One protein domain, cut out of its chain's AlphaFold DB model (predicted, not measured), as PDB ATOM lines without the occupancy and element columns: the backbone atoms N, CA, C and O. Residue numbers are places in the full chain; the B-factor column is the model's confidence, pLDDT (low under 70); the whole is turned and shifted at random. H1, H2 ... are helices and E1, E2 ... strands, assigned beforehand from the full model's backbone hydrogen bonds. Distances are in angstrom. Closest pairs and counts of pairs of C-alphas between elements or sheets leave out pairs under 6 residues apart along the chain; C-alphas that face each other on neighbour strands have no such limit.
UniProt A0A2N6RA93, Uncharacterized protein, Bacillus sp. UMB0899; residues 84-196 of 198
ATOM      1  N   GLU A  84      91.677  20.758  36.260       54.34
ATOM      2  CA  GLU A  84      92.091  20.593  34.860       54.34
ATOM      3  C   GLU A  84      93.330  19.689  34.701       54.34
ATOM      4  O   GLU A  84      93.377  18.833  33.813       54.34
ATOM      5  N   VAL A  85      94.306  19.797  35.612       55.56
ATOM      6  CA  VAL A  85      95.480  18.907  35.648       55.56
ATOM      7  C   VAL A  85      95.047  17.482  35.972       55.56
ATOM      8  O   VAL A  85      95.502  16.528  35.337       55.56
ATOM      9  N   PHE A  86      94.117  17.334  36.915       57.59
ATOM     10  CA  PHE A  86      93.553  16.044  37.288       57.59
ATOM     11  C   PHE A  86      92.794  15.379  36.126       57.59
ATOM     12  O   PHE A  86      93.016  14.196  35.857       57.59
ATOM     13  N   TYR A  87      91.974  16.123  35.374       55.75
ATOM     14  CA  TYR A  87      91.262  15.593  34.202       55.75
ATOM     15  C   TYR A  87      92.213  15.177  33.068       55.75
ATOM     16  O   TYR A  87      92.036  14.113  32.468       55.75
ATOM     17  N   HIS A  88      93.282  15.940  32.813       55.28
ATOM     18  CA  HIS A  88      94.299  15.563  31.822       55.28
ATOM     19  C   HIS A  88      95.124  14.333  32.226       55.28
ATOM     20  O   HIS A  88      95.495  13.534  31.359       55.28
ATOM     21  N   LEU A  89      95.376  14.143  33.525       61.03
ATOM     22  CA  LEU A  89      96.036  12.945  34.057       61.03
ATOM     23  C   LEU A  89      95.141  11.695  33.979       61.03
ATOM     24  O   LEU A  89      95.660  10.592  33.816       61.03
ATOM     25  N   GLN A  90      93.812  11.850  34.023       55.19
ATOM     26  CA  GLN A  90      92.854  10.744  33.862       55.19
ATOM     27  C   GLN A  90      92.694  10.246  32.415       55.19
ATOM     28  O   GLN A  90      91.999   9.255  32.180       55.19
ATOM     29  N   GLY A  91      93.375  10.865  31.446       47.69
ATOM     30  CA  GLY A  91      93.423  10.368  30.072       47.69
ATOM     31  C   GLY A  91      92.200  10.720  29.230       47.69
ATOM     32  O   GLY A  91      91.944  10.042  28.230       47.69
ATOM     33  N   GLU A  92      91.458  11.778  29.581       48.19
ATOM     34  CA  GLU A  92      90.546  12.376  28.608       48.19
ATOM     35  C   GLU A  92      91.345  12.797  27.372       48.19
ATOM     36  O   GLU A  92      92.406  13.424  27.458       48.19
ATOM     37  N   LYS A  93      90.858  12.372  26.203       48.94
ATOM     38  CA  LYS A  93      91.456  12.704  24.913       48.94
ATOM     39  C   LYS A  93      91.298  14.201  24.703       48.94
ATOM     40  O   LYS A  93      90.272  14.642  24.195       48.94
ATOM     41  N   VAL A  94      92.311  14.962  25.099       53.75
ATOM     42  CA  VAL A  94      92.458  16.348  24.670       53.75
ATOM     43  C   VAL A  94      92.410  16.329  23.147       53.75
ATOM     44  O   VAL A  94      93.173  15.604  22.504       53.75
ATOM     45  N   SER A  95      91.439  17.035  22.577       54.75
ATOM     46  CA  SER A  95      91.366  17.259  21.141       54.75
ATOM     47  C   SER A  95      92.638  17.989  20.723       54.75
ATOM     48  O   SER A  95      92.925  19.057  21.253       54.75
ATOM     49  N   ASP A  96      93.382  17.444  19.756       62.91
ATOM     50  CA  ASP A  96      94.597  18.057  19.177       62.91
ATOM     51  C   ASP A  96      94.315  19.413  18.471       62.91
ATOM     52  O   ASP A  96      95.197  20.017  17.857       62.91
ATOM     53  N   GLU A  97      93.072  19.893  18.519       65.94
ATOM     54  CA  GLU A  97      92.585  21.110  17.887       65.94
ATOM     55  C   GLU A  97      93.206  22.339  18.563       65.94
ATOM     56  O   GLU A  97      92.722  22.839  19.574       65.94
ATOM     57  N   GLY A  98      94.311  22.818  17.988       74.94
ATOM     58  CA  GLY A  98      95.004  24.027  18.433       74.94
ATOM     59  C   GLY A  98      96.302  23.791  19.201       74.94
ATOM     60  O   GLY A  98      96.892  24.770  19.657       74.94
ATOM     61  N   SER A  99      96.781  22.545  19.315       85.25
ATOM     62  CA  SER A  99      98.112  22.298  19.881       85.25
ATOM     63  C   SER A  99      99.201  22.901  18.987       85.25
ATOM     64  O   SER A  99      99.199  22.754  17.763       85.25
ATOM     65  N   THR A 100     100.137  23.600  19.623       89.56
ATOM     66  CA  THR A 100     101.325  24.211  19.007       89.56
ATOM     67  C   THR A 100     102.607  23.450  19.335       89.56
ATOM     68  O   THR A 100     103.694  23.800  18.860       89.56
ATOM     69  N   TYR A 101     102.479  22.383  20.120       89.38
ATOM     70  CA  TYR A 101     103.555  21.474  20.460       89.38
ATOM     71  C   TYR A 101     104.112  20.761  19.209       89.38
ATOM     72  O   TYR A 101     103.333  20.346  18.347       89.38
ATOM     73  N   PRO A 102     105.442  20.561  19.090       92.88
ATOM     74  CA  PRO A 102     106.497  20.898  20.057       92.88
ATOM     75  C   PRO A 102     107.074  22.316  19.918       92.88
ATOM     76  O   PRO A 102     107.923  22.711  20.714       92.88
ATOM     77  N   PHE A 103     106.639  23.104  18.933       92.69
ATOM     78  CA  PHE A 103     107.221  24.420  18.641       92.69
ATOM     79  C   PHE A 103     106.983  25.451  19.740       92.69
ATOM     80  O   PHE A 103     107.800  26.347  19.955       92.69
ATOM     81  N   LYS A 104     105.860  25.324  20.439       92.56
ATOM     82  CA  LYS A 104     105.515  26.136  21.596       92.56
ATOM     83  C   LYS A 104     104.745  25.259  22.587       92.56
ATOM     84  O   LYS A 104     104.009  24.373  22.154       92.56
ATOM     85  N   PRO A 105     104.912  25.474  23.899       91.38
ATOM     86  CA  PRO A 105     104.118  24.761  24.880       91.38
ATOM     87  C   PRO A 105     102.668  25.227  24.801       91.38
ATOM     88  O   PRO A 105     102.394  26.427  24.707       91.38
ATOM     89  N   ASP A 106     101.748  24.274  24.903       88.44
ATOM     90  CA  ASP A 106     100.312  24.572  24.930       88.44
ATOM     91  C   ASP A 106      99.888  25.246  26.243       88.44
ATOM     92  O   ASP A 106      98.897  25.970  26.284       88.44
ATOM     93  N   PHE A 107     100.673  25.058  27.308       84.94
ATOM     94  CA  PHE A 107     100.427  25.625  28.630       84.94
ATOM     95  C   PHE A 107     101.661  26.377  29.133       84.94
ATOM     96  O   PHE A 107     102.782  25.886  28.973       84.94
ATOM     97  N   PRO A 108     101.500  27.550  29.766       88.19
ATOM     98  CA  PRO A 108     102.621  28.240  30.384       88.19
ATOM     99  C   PRO A 108     103.162  27.439  31.574       88.19
ATOM    100  O   PRO A 108     102.419  26.780  32.298       88.19
ATOM    101  N   SER A 109     104.469  27.544  31.815       86.38
ATOM    102  CA  SER A 109     105.116  26.950  32.990       86.38
ATOM    103  C   SER A 109     104.694  27.614  34.305       86.38
ATOM    104  O   SER A 109     104.815  26.996  35.360       86.38
ATOM    105  N   ASN A 110     104.240  28.874  34.246       88.38
ATOM    106  CA  ASN A 110     103.966  29.750  35.389       88.38
ATOM    107  C   ASN A 110     105.166  29.913  36.343       88.38
ATOM    108  O   ASN A 110     105.001  30.147  37.536       88.38
ATOM    109  N   ARG A 111     106.391  29.833  35.802       89.38
ATOM    110  CA  ARG A 111     107.647  30.095  36.525       89.38
ATOM    111  C   ARG A 111     108.674  30.814  35.653       89.38
ATOM    112  O   ARG A 111     108.739  30.591  34.446       89.38
ATOM    113  N   GLY A 112     109.477  31.678  36.277       88.31
ATOM    114  CA  GLY A 112     110.445  32.542  35.586       88.31
ATOM    115  C   GLY A 112     111.777  31.877  35.225       88.31
ATOM    116  O   GLY A 112     112.548  32.439  34.454       88.31
ATOM    117  N   ASP A 113     112.057  30.699  35.777       90.38
ATOM    118  CA  ASP A 113     113.294  29.934  35.593       90.38
ATOM    119  C   ASP A 113     113.156  28.764  34.604       90.38
ATOM    120  O   ASP A 113     114.156  28.124  34.274       90.38
ATOM    121  N   ALA A 114     111.945  28.497  34.098       92.44
ATOM    122  CA  ALA A 114     111.727  27.503  33.052       92.44
ATOM    123  C   ALA A 114     111.973  28.077  31.656       92.44
ATOM    124  O   ALA A 114     111.459  29.136  31.294       92.44
ATOM    125  N   ILE A 115     112.683  27.309  30.835       93.12
ATOM    126  CA  ILE A 115     112.946  27.625  29.428       93.12
ATOM    127  C   ILE A 115     112.316  26.538  28.563       93.12
ATOM    128  O   ILE A 115     112.474  25.357  28.856       93.12
ATOM    129  N   TRP A 116     111.604  26.917  27.501       94.94
ATOM    130  CA  TRP A 116     111.096  25.938  26.541       94.94
ATOM    131  C   TRP A 116     112.233  25.448  25.646       94.94
ATOM    132  O   TRP A 116     112.894  26.240  24.974       94.94
ATOM    133  N   PHE A 117     112.455  24.141  25.650       94.25
ATOM    134  CA  PHE A 117     113.409  23.452  24.801       94.25
ATOM    135  C   PHE A 117     112.671  22.692  23.707       94.25
ATOM    136  O   PHE A 117     111.641  22.071  23.954       94.25
ATOM    137  N   ILE A 118     113.241  22.711  22.508       94.56
ATOM    138  CA  ILE A 118     112.768  21.950  21.358       94.56
ATOM    139  C   ILE A 118     113.946  21.115  20.887       94.56
ATOM    140  O   ILE A 118     115.047  21.648  20.714       94.56
ATOM    141  N   ASP A 119     113.721  19.822  20.685       91.88
ATOM    142  CA  ASP A 119     114.763  18.965  20.146       91.88
ATOM    143  C   ASP A 119     115.158  19.382  18.721       91.88
ATOM    144  O   ASP A 119     114.353  19.892  17.940       91.88
ATOM    145  N   SER A 120     116.411  19.112  18.363       88.62
ATOM    146  CA  SER A 120     116.970  19.382  17.037       88.62
ATOM    147  C   SER A 120     116.172  18.743  15.893       88.62
ATOM    148  O   SER A 120     116.059  19.341  14.823       88.62
ATOM    149  N   SER A 121     115.574  17.566  16.121       88.50
ATOM    150  CA  SER A 121     114.708  16.890  15.147       88.50
ATOM    151  C   SER A 121     113.280  17.443  15.112       88.50
ATOM    152  O   SER A 121     112.493  17.026  14.265       88.50
ATOM    153  N   GLN A 122     112.938  18.375  16.011       89.00
ATOM    154  CA  GLN A 122     111.611  18.987  16.159       89.00
ATOM    155  C   GLN A 122     110.492  17.962  16.394       89.00
ATOM    156  O   GLN A 122     109.330  18.214  16.087       89.00
ATOM    157  N   THR A 123     110.833  16.791  16.936       90.38
ATOM    158  CA  THR A 123     109.868  15.722  17.232       90.38
ATOM    159  C   THR A 123     109.252  15.858  18.620       90.38
ATOM    160  O   THR A 123     108.125  15.412  18.834       90.38
ATOM    161  N   TYR A 124     109.955  16.505  19.552       93.25
ATOM    162  CA  TYR A 124     109.486  16.759  20.907       93.25
ATOM    163  C   TYR A 124     110.055  18.068  21.470       93.25
ATOM    164  O   TYR A 124     111.026  18.629  20.953       93.25
ATOM    165  N   GLY A 125     109.431  18.553  22.536       93.88
ATOM    166  CA  GLY A 125     109.870  19.702  23.309       93.88
ATOM    167  C   GLY A 125     109.530  19.505  24.781       93.88
ATOM    168  O   GLY A 125     108.668  18.705  25.133       93.88
ATOM    169  N   CYS A 126     110.234  20.193  25.663       94.94
ATOM    170  CA  CYS A 126     109.938  20.154  27.087       94.94
ATOM    171  C   CYS A 126     110.417  21.430  27.766       94.94
ATOM    172  O   CYS A 126     111.250  22.172  27.245       94.94
ATOM    173  N   TRP A 127     109.910  21.683  28.963       95.62
ATOM    174  CA  TRP A 127     110.475  22.710  29.825       95.62
ATOM    175  C   TRP A 127     111.828  22.259  30.369       95.62
ATOM    176  O   TRP A 127     112.002  21.092  30.685       95.62
ATOM    177  N   ILE A 128     112.781  23.169  30.524       94.06
ATOM    178  CA  ILE A 128     114.020  22.930  31.265       94.06
ATOM    179  C   ILE A 128     113.997  23.817  32.498       94.06
ATOM    180  O   ILE A 128     113.904  25.038  32.374       94.06
ATOM    181  N   VAL A 129     114.132  23.199  33.670       93.81
ATOM    182  CA  VAL A 129     114.378  23.886  34.942       93.81
ATOM    183  C   VAL A 129     115.720  23.399  35.460       93.81
ATOM    184  O   VAL A 129     115.884  22.211  35.736       93.81
ATOM    185  N   ASN A 130     116.695  24.303  35.549       92.25
ATOM    186  CA  ASN A 130     118.061  23.949  35.913       92.25
ATOM    187  C   ASN A 130     118.517  24.676  37.178       92.25
ATOM    188  O   ASN A 130     118.819  25.868  37.140       92.25
ATOM    189  N   HIS A 131     118.600  23.929  38.280       90.62
ATOM    190  CA  HIS A 131     119.107  24.409  39.567       90.62
ATOM    191  C   HIS A 131     120.618  24.192  39.733       90.62
ATOM    192  O   HIS A 131     121.207  24.635  40.720       90.62
ATOM    193  N   SER A 132     121.283  23.538  38.778       87.69
ATOM    194  CA  SER A 132     122.732  23.385  38.821       87.69
ATOM    195  C   SER A 132     123.440  24.701  38.514       87.69
ATOM    196  O   SER A 132     123.061  25.470  37.627       87.69
ATOM    197  N   LYS A 133     124.567  24.926  39.195       83.19
ATOM    198  CA  LYS A 133     125.485  26.032  38.875       83.19
ATOM    199  C   LYS A 133     126.069  25.895  37.464       83.19
ATOM    200  O   LYS A 133     126.402  26.897  36.831       83.19
ATOM    201  N   ASN A 134     126.170  24.665  36.961       73.94
ATOM    202  CA  ASN A 134     126.718  24.362  35.646       73.94
ATOM    203  C   ASN A 134     125.612  24.391  34.587       73.94
ATOM    204  O   ASN A 134     124.957  23.389  34.307       73.94
ATOM    205  N   LYS A 135     125.418  25.561  33.972       70.75
ATOM    206  CA  LYS A 135     124.411  25.754  32.911       70.75
ATOM    207  C   LYS A 135     124.793  25.102  31.581       70.75
ATOM    208  O   LYS A 135     123.921  24.811  30.771       70.75
ATOM    209  N   PHE A 136     126.084  24.858  31.371       67.19
ATOM    210  CA  PHE A 136     126.623  24.277  30.150       67.19
ATOM    211  C   PHE A 136     127.510  23.089  30.504       67.19
ATOM    212  O   PHE A 136     128.446  23.219  31.290       67.19
ATOM    213  N   ILE A 137     127.216  21.935  29.913       63.53
ATOM    214  CA  ILE A 137     128.070  20.751  29.967       63.53
ATOM    215  C   ILE A 137     128.350  20.364  28.518       63.53
ATOM    216  O   ILE A 137     127.425  20.229  27.715       63.53
ATOM    217  N   SER A 138     129.631  20.222  28.180       54.88
ATOM    218  CA  SER A 138     130.023  19.563  26.935       54.88
ATOM    219  C   SER A 138     129.762  18.077  27.113       54.88
ATOM    220  O   SER A 138     130.381  17.451  27.976       54.88
ATOM    221  N   LEU A 139     128.820  17.523  26.350       57.78
ATOM    222  CA  LEU A 139     128.683  16.074  26.293       57.78
ATOM    223  C   LEU A 139     129.969  15.499  25.685       57.78
ATOM    224  O   LEU A 139     130.465  16.054  24.698       57.78
ATOM    225  N   PRO A 140     130.529  14.420  26.255       51.03
ATOM    226  CA  PRO A 140     131.593  13.682  25.593       51.03
ATOM    227  C   PRO A 140     131.116  13.288  24.191       51.03
ATOM    228  O   PRO A 140     129.983  12.827  24.041       51.03
ATOM    229  N   GLN A 141     131.967  13.458  23.174       49.59
ATOM    230  CA  GLN A 141     131.652  13.098  21.781       49.59
ATOM    231  C   GLN A 141     131.238  11.623  21.622       49.59
ATOM    232  O   GLN A 141     130.581  11.273  20.646       49.59
ATOM    233  N   ASP A 142     131.549  10.789  22.616       54.09
ATOM    234  CA  ASP A 142     131.254   9.359  22.652       54.09
ATOM    235  C   ASP A 142     129.847   9.011  23.186       54.09
ATOM    236  O   ASP A 142     129.580   7.847  23.471       54.09
ATOM    237  N   ASN A 143     128.934   9.981  23.353       52.69
ATOM    238  CA  ASN A 143     127.549   9.763  23.828       52.69
ATOM    239  C   ASN A 143     127.412   9.057  25.197       52.69
ATOM    240  O   ASN A 143     126.315   8.676  25.609       52.69
ATOM    241  N   THR A 144     128.496   8.928  25.959       57.69
ATOM    242  CA  THR A 144     128.517   8.301  27.286       57.69
ATOM    243  C   THR A 144     128.084   9.299  28.360       57.69
ATOM    244  O   THR A 144     128.860   9.740  29.207       57.69
ATOM    245  N   ALA A 145     126.811   9.699  28.327       67.81
ATOM    246  CA  ALA A 145     126.235  10.509  29.392       67.81
ATOM    247  C   ALA A 145     126.331   9.768  30.736       67.81
ATOM    248  O   ALA A 145     125.941   8.603  30.853       67.81
ATOM    249  N   GLN A 146     126.832  10.447  31.773       76.12
ATOM    250  CA  GLN A 146     126.956   9.850  33.101       76.12
ATOM    251  C   GLN A 146     125.560   9.580  33.674       76.12
ATOM    252  O   GLN A 146     124.809  10.510  33.973       76.12
ATOM    253  N   LYS A 147     125.222   8.302  33.855       75.50
ATOM    254  CA  LYS A 147     123.975   7.888  34.500       75.50
ATOM    255  C   LYS A 147     123.964   8.234  35.985       75.50
ATOM    256  O   LYS A 147     124.978   8.130  36.678       75.50
ATOM    257  N   GLY A 148     122.796   8.646  36.455       71.44
ATOM    258  CA  GLY A 148     122.476   8.749  37.870       71.44
ATOM    259  C   GLY A 148     122.021   7.409  38.446       71.44
ATOM    260  O   GLY A 148     122.278   6.340  37.896       71.44
ATOM    261  N   VAL A 149     121.313   7.482  39.570       69.25
ATOM    262  CA  VAL A 149     120.856   6.314  40.343       69.25
ATOM    263  C   VAL A 149     119.869   5.435  39.559       69.25
ATOM    264  O   VAL A 149     119.783   4.235  39.806       69.25
ATOM    265  N   SER A 150     119.139   6.005  38.594       71.38
ATOM    266  CA  SER A 150     118.169   5.281  37.771       71.38
ATOM    267  C   SER A 150     118.471   5.407  36.278       71.38
ATOM    268  O   SER A 150     119.133   6.342  35.830       71.38
ATOM    269  N   SER A 151     117.914   4.486  35.487       69.31
ATOM    270  CA  SER A 151     118.080   4.438  34.030       69.31
ATOM    271  C   SER A 151     117.467   5.612  33.259       69.31
ATOM    272  O   SER A 151     117.491   5.586  32.038       69.31
ATOM    273  N   ARG A 152     116.881   6.609  33.937       76.69
ATOM    274  CA  ARG A 152     116.296   7.814  33.319       76.69
ATOM    275  C   ARG A 152     116.835   9.118  33.912       76.69
ATOM    276  O   ARG A 152     116.279  10.180  33.652       76.69
ATOM    277  N   ILE A 153     117.879   9.022  34.732       85.00
ATOM    278  CA  ILE A 153     118.559  10.164  35.335       85.00
ATOM    279  C   ILE A 153     119.932  10.258  34.686       85.00
ATOM    280  O   ILE A 153     120.698   9.293  34.719       85.00
ATOM    281  N   TYR A 154     120.261  11.417  34.131       88.06
ATOM    282  CA  TYR A 154     121.524  11.628  33.425       88.06
ATOM    283  C   TYR A 154     122.143  12.943  33.855       88.06
ATOM    284  O   TYR A 154     121.439  13.927  34.047       88.06
ATOM    285  N   LYS A 155     123.465  12.993  33.969       87.88
ATOM    286  CA  LYS A 155     124.178  14.237  34.242       87.88
ATOM    287  C   LYS A 155     124.210  15.112  32.989       87.88
ATOM    288  O   LYS A 155     125.166  15.068  32.217       87.88
ATOM    289  N   SER A 156     123.126  15.843  32.753       87.31
ATOM    290  CA  SER A 156     122.927  16.653  31.557       87.31
ATOM    291  C   SER A 156     122.015  17.851  31.840       87.31
ATOM    292  O   SER A 156     120.942  17.670  32.429       87.31
ATOM    293  N   PRO A 157     122.378  19.063  31.374       88.00
ATOM    294  CA  PRO A 157     121.547  20.250  31.533       88.00
ATOM    295  C   PRO A 157     120.356  20.283  30.561       88.00
ATOM    296  O   PRO A 157     119.468  21.114  30.718       88.00
ATOM    297  N   TYR A 158     120.331  19.391  29.569       89.12
ATOM    298  CA  TYR A 158     119.272  19.255  28.568       89.12
ATOM    299  C   TYR A 158     118.862  17.785  28.399       89.12
ATOM    300  O   TYR A 158     119.660  16.884  28.695       89.12
ATOM    301  N   PRO A 159     117.630  17.518  27.936       90.19
ATOM    302  CA  PRO A 159     117.165  16.158  27.703       90.19
ATOM    303  C   PRO A 159     117.998  15.454  26.629       90.19
ATOM    304  O   PRO A 159     118.365  16.049  25.620       90.19
ATOM    305  N   LEU A 160     118.259  14.165  26.842       88.38
ATOM    306  CA  LEU A 160     119.035  13.324  25.917       88.38
ATOM    307  C   LEU A 160     118.165  12.404  25.053       88.38
ATOM    308  O   LEU A 160     118.662  11.733  24.154       88.38
ATOM    309  N   HIS A 161     116.873  12.331  25.354       87.88
ATOM    310  CA  HIS A 161     115.905  11.522  24.630       87.88
ATOM    311  C   HIS A 161     114.512  12.129  24.758       87.88
ATOM    312  O   HIS A 161     114.234  12.864  25.708       87.88
ATOM    313  N   ASP A 162     113.612  11.735  23.862       89.44
ATOM    314  CA  ASP A 162     112.179  12.011  23.968       89.44
ATOM    315  C   ASP A 162     111.609  11.451  25.290       89.44
ATOM    316  O   ASP A 162     111.949  10.340  25.717       89.44
ATOM    317  N   HIS A 163     110.745  12.219  25.954       88.88
ATOM    318  CA  HIS A 163     110.016  11.807  27.157       88.88
ATOM    319  C   HIS A 163     108.993  10.694  26.898       88.88
ATOM    320  O   HIS A 163     108.607  10.005  27.844       88.88
ATOM    321  N   LYS A 164     108.557  10.495  25.644       87.81
ATOM    322  CA  LYS A 164     107.576   9.470  25.238       87.81
ATOM    323  C   LYS A 164     106.244   9.561  25.995       87.81
ATOM    324  O   LYS A 164     105.576   8.548  26.215       87.81
ATOM    325  N   SER A 165     105.875  10.759  26.442       85.31
ATOM    326  CA  SER A 165     104.610  10.989  27.147       85.31
ATOM    327  C   SER A 165     103.429  10.961  26.176       85.31
ATOM    328  O   SER A 165     103.591  11.077  24.961       85.31
ATOM    329  N   SER A 166     102.213  10.860  26.714       84.62
ATOM    330  CA  SER A 166     101.013  11.140  25.927       84.62
ATOM    331  C   SER A 166     101.025  12.589  25.428       84.62
ATOM    332  O   SER A 166     101.618  13.470  26.058       84.62
ATOM    333  N   LYS A 167     100.313  12.848  24.325       80.00
ATOM    334  CA  LYS A 167     100.144  14.206  23.784       80.00
ATOM    335  C   LYS A 167      99.567  15.177  24.817       80.00
ATOM    336  O   LYS A 167     100.068  16.282  24.949       80.00
ATOM    337  N   SER A 168      98.594  14.720  25.611       79.56
ATOM    338  CA  SER A 168      97.957  15.515  26.671       79.56
ATOM    339  C   SER A 168      98.934  16.028  27.734       79.56
ATOM    340  O   SER A 168      98.687  17.064  28.344       79.56
ATOM    341  N   LEU A 169     100.044  15.317  27.957       85.38
ATOM    342  CA  LEU A 169     101.053  15.672  28.955       85.38
ATOM    343  C   LEU A 169     102.332  16.237  28.338       85.38
ATOM    344  O   LEU A 169     103.139  16.799  29.068       85.38
ATOM    345  N   ALA A 170     102.520  16.121  27.021       89.69
ATOM    346  CA  ALA A 170     103.756  16.497  26.337       89.69
ATOM    347  C   ALA A 170     104.148  17.960  26.606       89.69
ATOM    348  O   ALA A 170     105.257  18.232  27.055       89.69
ATOM    349  N   SER A 171     103.192  18.885  26.491       90.44
ATOM    350  CA  SER A 171     103.387  20.312  26.798       90.44
ATOM    351  C   SER A 171     103.658  20.623  28.280       90.44
ATOM    352  O   SER A 171     104.069  21.735  28.613       90.44
ATOM    353  N   ARG A 172     103.440  19.653  29.177       90.25
ATOM    354  CA  ARG A 172     103.701  19.734  30.626       90.25
ATOM    355  C   ARG A 172     104.931  18.929  31.046       90.25
ATOM    356  O   ARG A 172     105.243  18.877  32.234       90.25
ATOM    357  N   MET A 173     105.640  18.303  30.110       93.81
ATOM    358  CA  MET A 173     106.885  17.618  30.426       93.81
ATOM    359  C   MET A 173     107.985  18.630  30.719       93.81
ATOM    360  O   MET A 173     108.135  19.643  30.033       93.81
ATOM    361  N   CYS A 174     108.784  18.329  31.737       94.44
ATOM    362  CA  CYS A 174     109.901  19.146  32.166       94.44
ATOM    363  C   CYS A 174     111.134  18.270  32.401       94.44
ATOM    364  O   CYS A 174     111.058  17.229  33.044       94.44
ATOM    365  N   TRP A 175     112.279  18.697  31.890       94.62
ATOM    366  CA  TRP A 175     113.598  18.225  32.265       94.62
ATOM    367  C   TRP A 175     114.075  19.026  33.479       94.62
ATOM    368  O   TRP A 175     114.487  20.182  33.363       94.62
ATOM    369  N   TYR A 176     113.965  18.425  34.660       93.44
ATOM    370  CA  TYR A 176     114.422  19.022  35.909       93.44
ATOM    371  C   TYR A 176     115.850  18.596  36.207       93.44
ATOM    372  O   TYR A 176     116.123  17.398  36.303       93.44
ATOM    373  N   VAL A 177     116.739  19.571  36.378       92.12
ATOM    374  CA  VAL A 177     118.152  19.366  36.696       92.12
ATOM    375  C   VAL A 177     118.406  19.828  38.122       92.12
ATOM    376  O   VAL A 177     118.235  21.006  38.443       92.12
ATOM    377  N   ASN A 178     118.820  18.892  38.972       90.38
ATOM    378  CA  ASN A 178     119.138  19.174  40.367       90.38
ATOM    379  C   ASN A 178     120.463  19.952  40.517       90.38
ATOM    380  O   ASN A 178     121.186  20.190  39.548       90.38
ATOM    381  N   GLU A 179     120.808  20.327  41.750       90.94
ATOM    382  CA  GLU A 179     122.022  21.101  42.050       90.94
ATOM    383  C   GLU A 179     123.313  20.400  41.579       90.94
ATOM    384  O   GLU A 179     124.221  21.045  41.043       90.94
ATOM    385  N   ASP A 180     123.349  19.067  41.673       86.75
ATOM    386  CA  ASP A 180     124.468  18.210  41.258       86.75
ATOM    387  C   ASP A 180     124.615  18.065  39.728       86.75
ATOM    388  O   ASP A 180     125.598  17.494  39.236       86.75
ATOM    389  N   GLY A 181     123.657  18.587  38.956       87.81
ATOM    390  CA  GLY A 181     123.654  18.546  37.492       87.81
ATOM    391  C   GLY A 181     123.014  17.293  36.889       87.81
ATOM    392  O   GLY A 181     123.200  17.036  35.699       87.81
ATOM    393  N   TYR A 182     122.282  16.505  37.680       88.38
ATOM    394  CA  TYR A 182     121.507  15.363  37.203       88.38
ATOM    395  C   TYR A 182     120.105  15.796  36.783       88.38
ATOM    396  O   TYR A 182     119.325  16.312  37.583       88.38
ATOM    397  N   GLY A 183     119.811  15.560  35.510       90.06
ATOM    398  CA  GLY A 183     118.546  15.806  34.849       90.06
ATOM    399  C   GLY A 183     117.648  14.574  34.814       90.06
ATOM    400  O   GLY A 183     118.127  13.455  34.599       90.06
ATOM    401  N   GLN A 184     116.348  14.788  35.001       91.88
ATOM    402  CA  GLN A 184     115.309  13.773  34.829       91.88
ATOM    403  C   GLN A 184     113.989  14.388  34.363       91.88
ATOM    404  O   GLN A 184     113.721  15.569  34.591       91.88
ATOM    405  N   TYR A 185     113.139  13.566  33.752       92.19
ATOM    406  CA  TYR A 185     111.798  13.990  33.363       92.19
ATOM    407  C   TYR A 185     110.828  14.014  34.546       92.19
ATOM    408  O   TYR A 185     110.694  13.036  35.279       92.19
ATOM    409  N   VAL A 186     110.118  15.128  34.667       91.00
ATOM    410  CA  VAL A 186     109.076  15.423  35.654       91.00
ATOM    411  C   VAL A 186     107.913  16.131  34.953       91.00
ATOM    412  O   VAL A 186     108.023  16.498  33.778       91.00
ATOM    413  N   LEU A 187     106.804  16.337  35.658       90.69
ATOM    414  CA  LEU A 187     105.716  17.182  35.175       90.69
ATOM    415  C   LEU A 187     105.795  18.572  35.798       90.69
ATOM    416  O   LEU A 187     106.234  18.735  36.936       90.69
ATOM    417  N   ILE A 188     105.340  19.567  35.045       88.44
ATOM    418  CA  ILE A 188     105.160  20.933  35.526       88.44
ATOM    419  C   ILE A 188     103.689  21.347  35.429       88.44
ATOM    420  O   ILE A 188     103.013  21.107  34.423       88.44
ATOM    421  N   GLY A 189     103.191  21.981  36.486       84.25
ATOM    422  CA  GLY A 189     101.850  22.558  36.547       84.25
ATOM    423  C   GLY A 189     101.840  23.714  37.536       84.25
ATOM    424  O   GLY A 189     102.405  23.582  38.611       84.25
ATOM    425  N   ASN A 190     101.271  24.859  37.149       80.19
ATOM    426  CA  ASN A 190     101.168  26.057  37.994       80.19
ATOM    427  C   ASN A 190     102.457  26.485  38.712       80.19
ATOM    428  O   ASN A 190     102.427  26.950  39.844       80.19
ATOM    429  N   GLY A 191     103.609  26.362  38.048       80.00
ATOM    430  CA  GLY A 191     104.896  26.730  38.640       80.00
ATOM    431  C   GLY A 191     105.466  25.684  39.602       80.00
ATOM    432  O   GLY A 191     106.597  25.834  40.065       80.00
ATOM    433  N   GLU A 192     104.768  24.577  39.840       85.31
ATOM    434  CA  GLU A 192     105.216  23.486  40.702       85.31
ATOM    435  C   GLU A 192     105.784  22.318  39.896       85.31
ATOM    436  O   GLU A 192     105.428  22.092  38.735       85.31
ATOM    437  N   ILE A 193     106.734  21.606  40.507       85.69
ATOM    438  CA  ILE A 193     107.371  20.426  39.923       85.69
ATOM    439  C   ILE A 193     106.780  19.187  40.574       85.69
ATOM    440  O   ILE A 193     106.912  18.990  41.778       85.69
ATOM    441  N   MET A 194     106.188  18.326  39.754       82.94
ATOM    442  CA  MET A 194     105.639  17.046  40.174       82.94
ATOM    443  C   MET A 194     106.585  15.932  39.738       82.94
ATOM    444  O   MET A 194     106.760  15.669  38.541       82.94
ATOM    445  N   MET A 195     107.208  15.275  40.713       76.81
ATOM    446  CA  MET A 195     108.071  14.128  40.457       76.81
ATOM    447  C   MET A 195     107.246  12.952  39.933       76.81
ATOM    448  O   MET A 195     106.192  12.620  40.466       76.81
ATOM    449  N   LEU A 196     107.746  12.296  38.889       67.00
ATOM    450  CA  LEU A 196     107.179  11.045  38.401       67.00
ATOM    451  C   LEU A 196     107.869   9.897  39.148       67.00
ATOM    452  O   LEU A 196     108.951   9.464  38.744       67.00
TER     453      LEU A 196
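This is residues 84 to 196 of the 198 residues of an uncharacterized protein of Bacillus sp. UMB0899 (UniProt A0A2N6RA93). There is little regular structure: a strongly twisted five-stranded sheet sits between H1 at one end and the loop round residue 142 at the other. Of 113 printed residues, 37 lie in H1 E1 E2 H2 E3 E4 E5, a mixed class; the mixed sheet runs E1 E2 E3 E4 E5. It is compact, radius of gyration of the C-alphas 14.2 A, spanning 41 by 27 by 25 A.

H1, residues 84 to 89, begins at C-alpha 84 (92.091, 20.593, 34.860). E1 is 114 to 118, E2 125 to 130, H2 167 to 170, E3 173 to 177, E4 182 to 189 and E5 192 to 194, ending at C-alpha 194 (105.639, 17.046, 40.174).

H1 only just touches H2, with 3 pairs of C-alphas within 8 A, closest His 88 and Ser 168, 6.3 A. E1 and E2 form an antiparallel hairpin; N 117 and O 126 are 2.8 A apart. E2, H2, E3 is a strand-helix-strand unit, its strands parallel neighbours; N 175 and O 127 are 2.7 A apart. H2 only grazes the sheet. E3 E4 E5 form a meander of antiparallel neighbours.

The printed part has no cut. Links H1 to E1 and E2 to H2 are long. Residues 84 to 97 are among 27 under pLDDT 70.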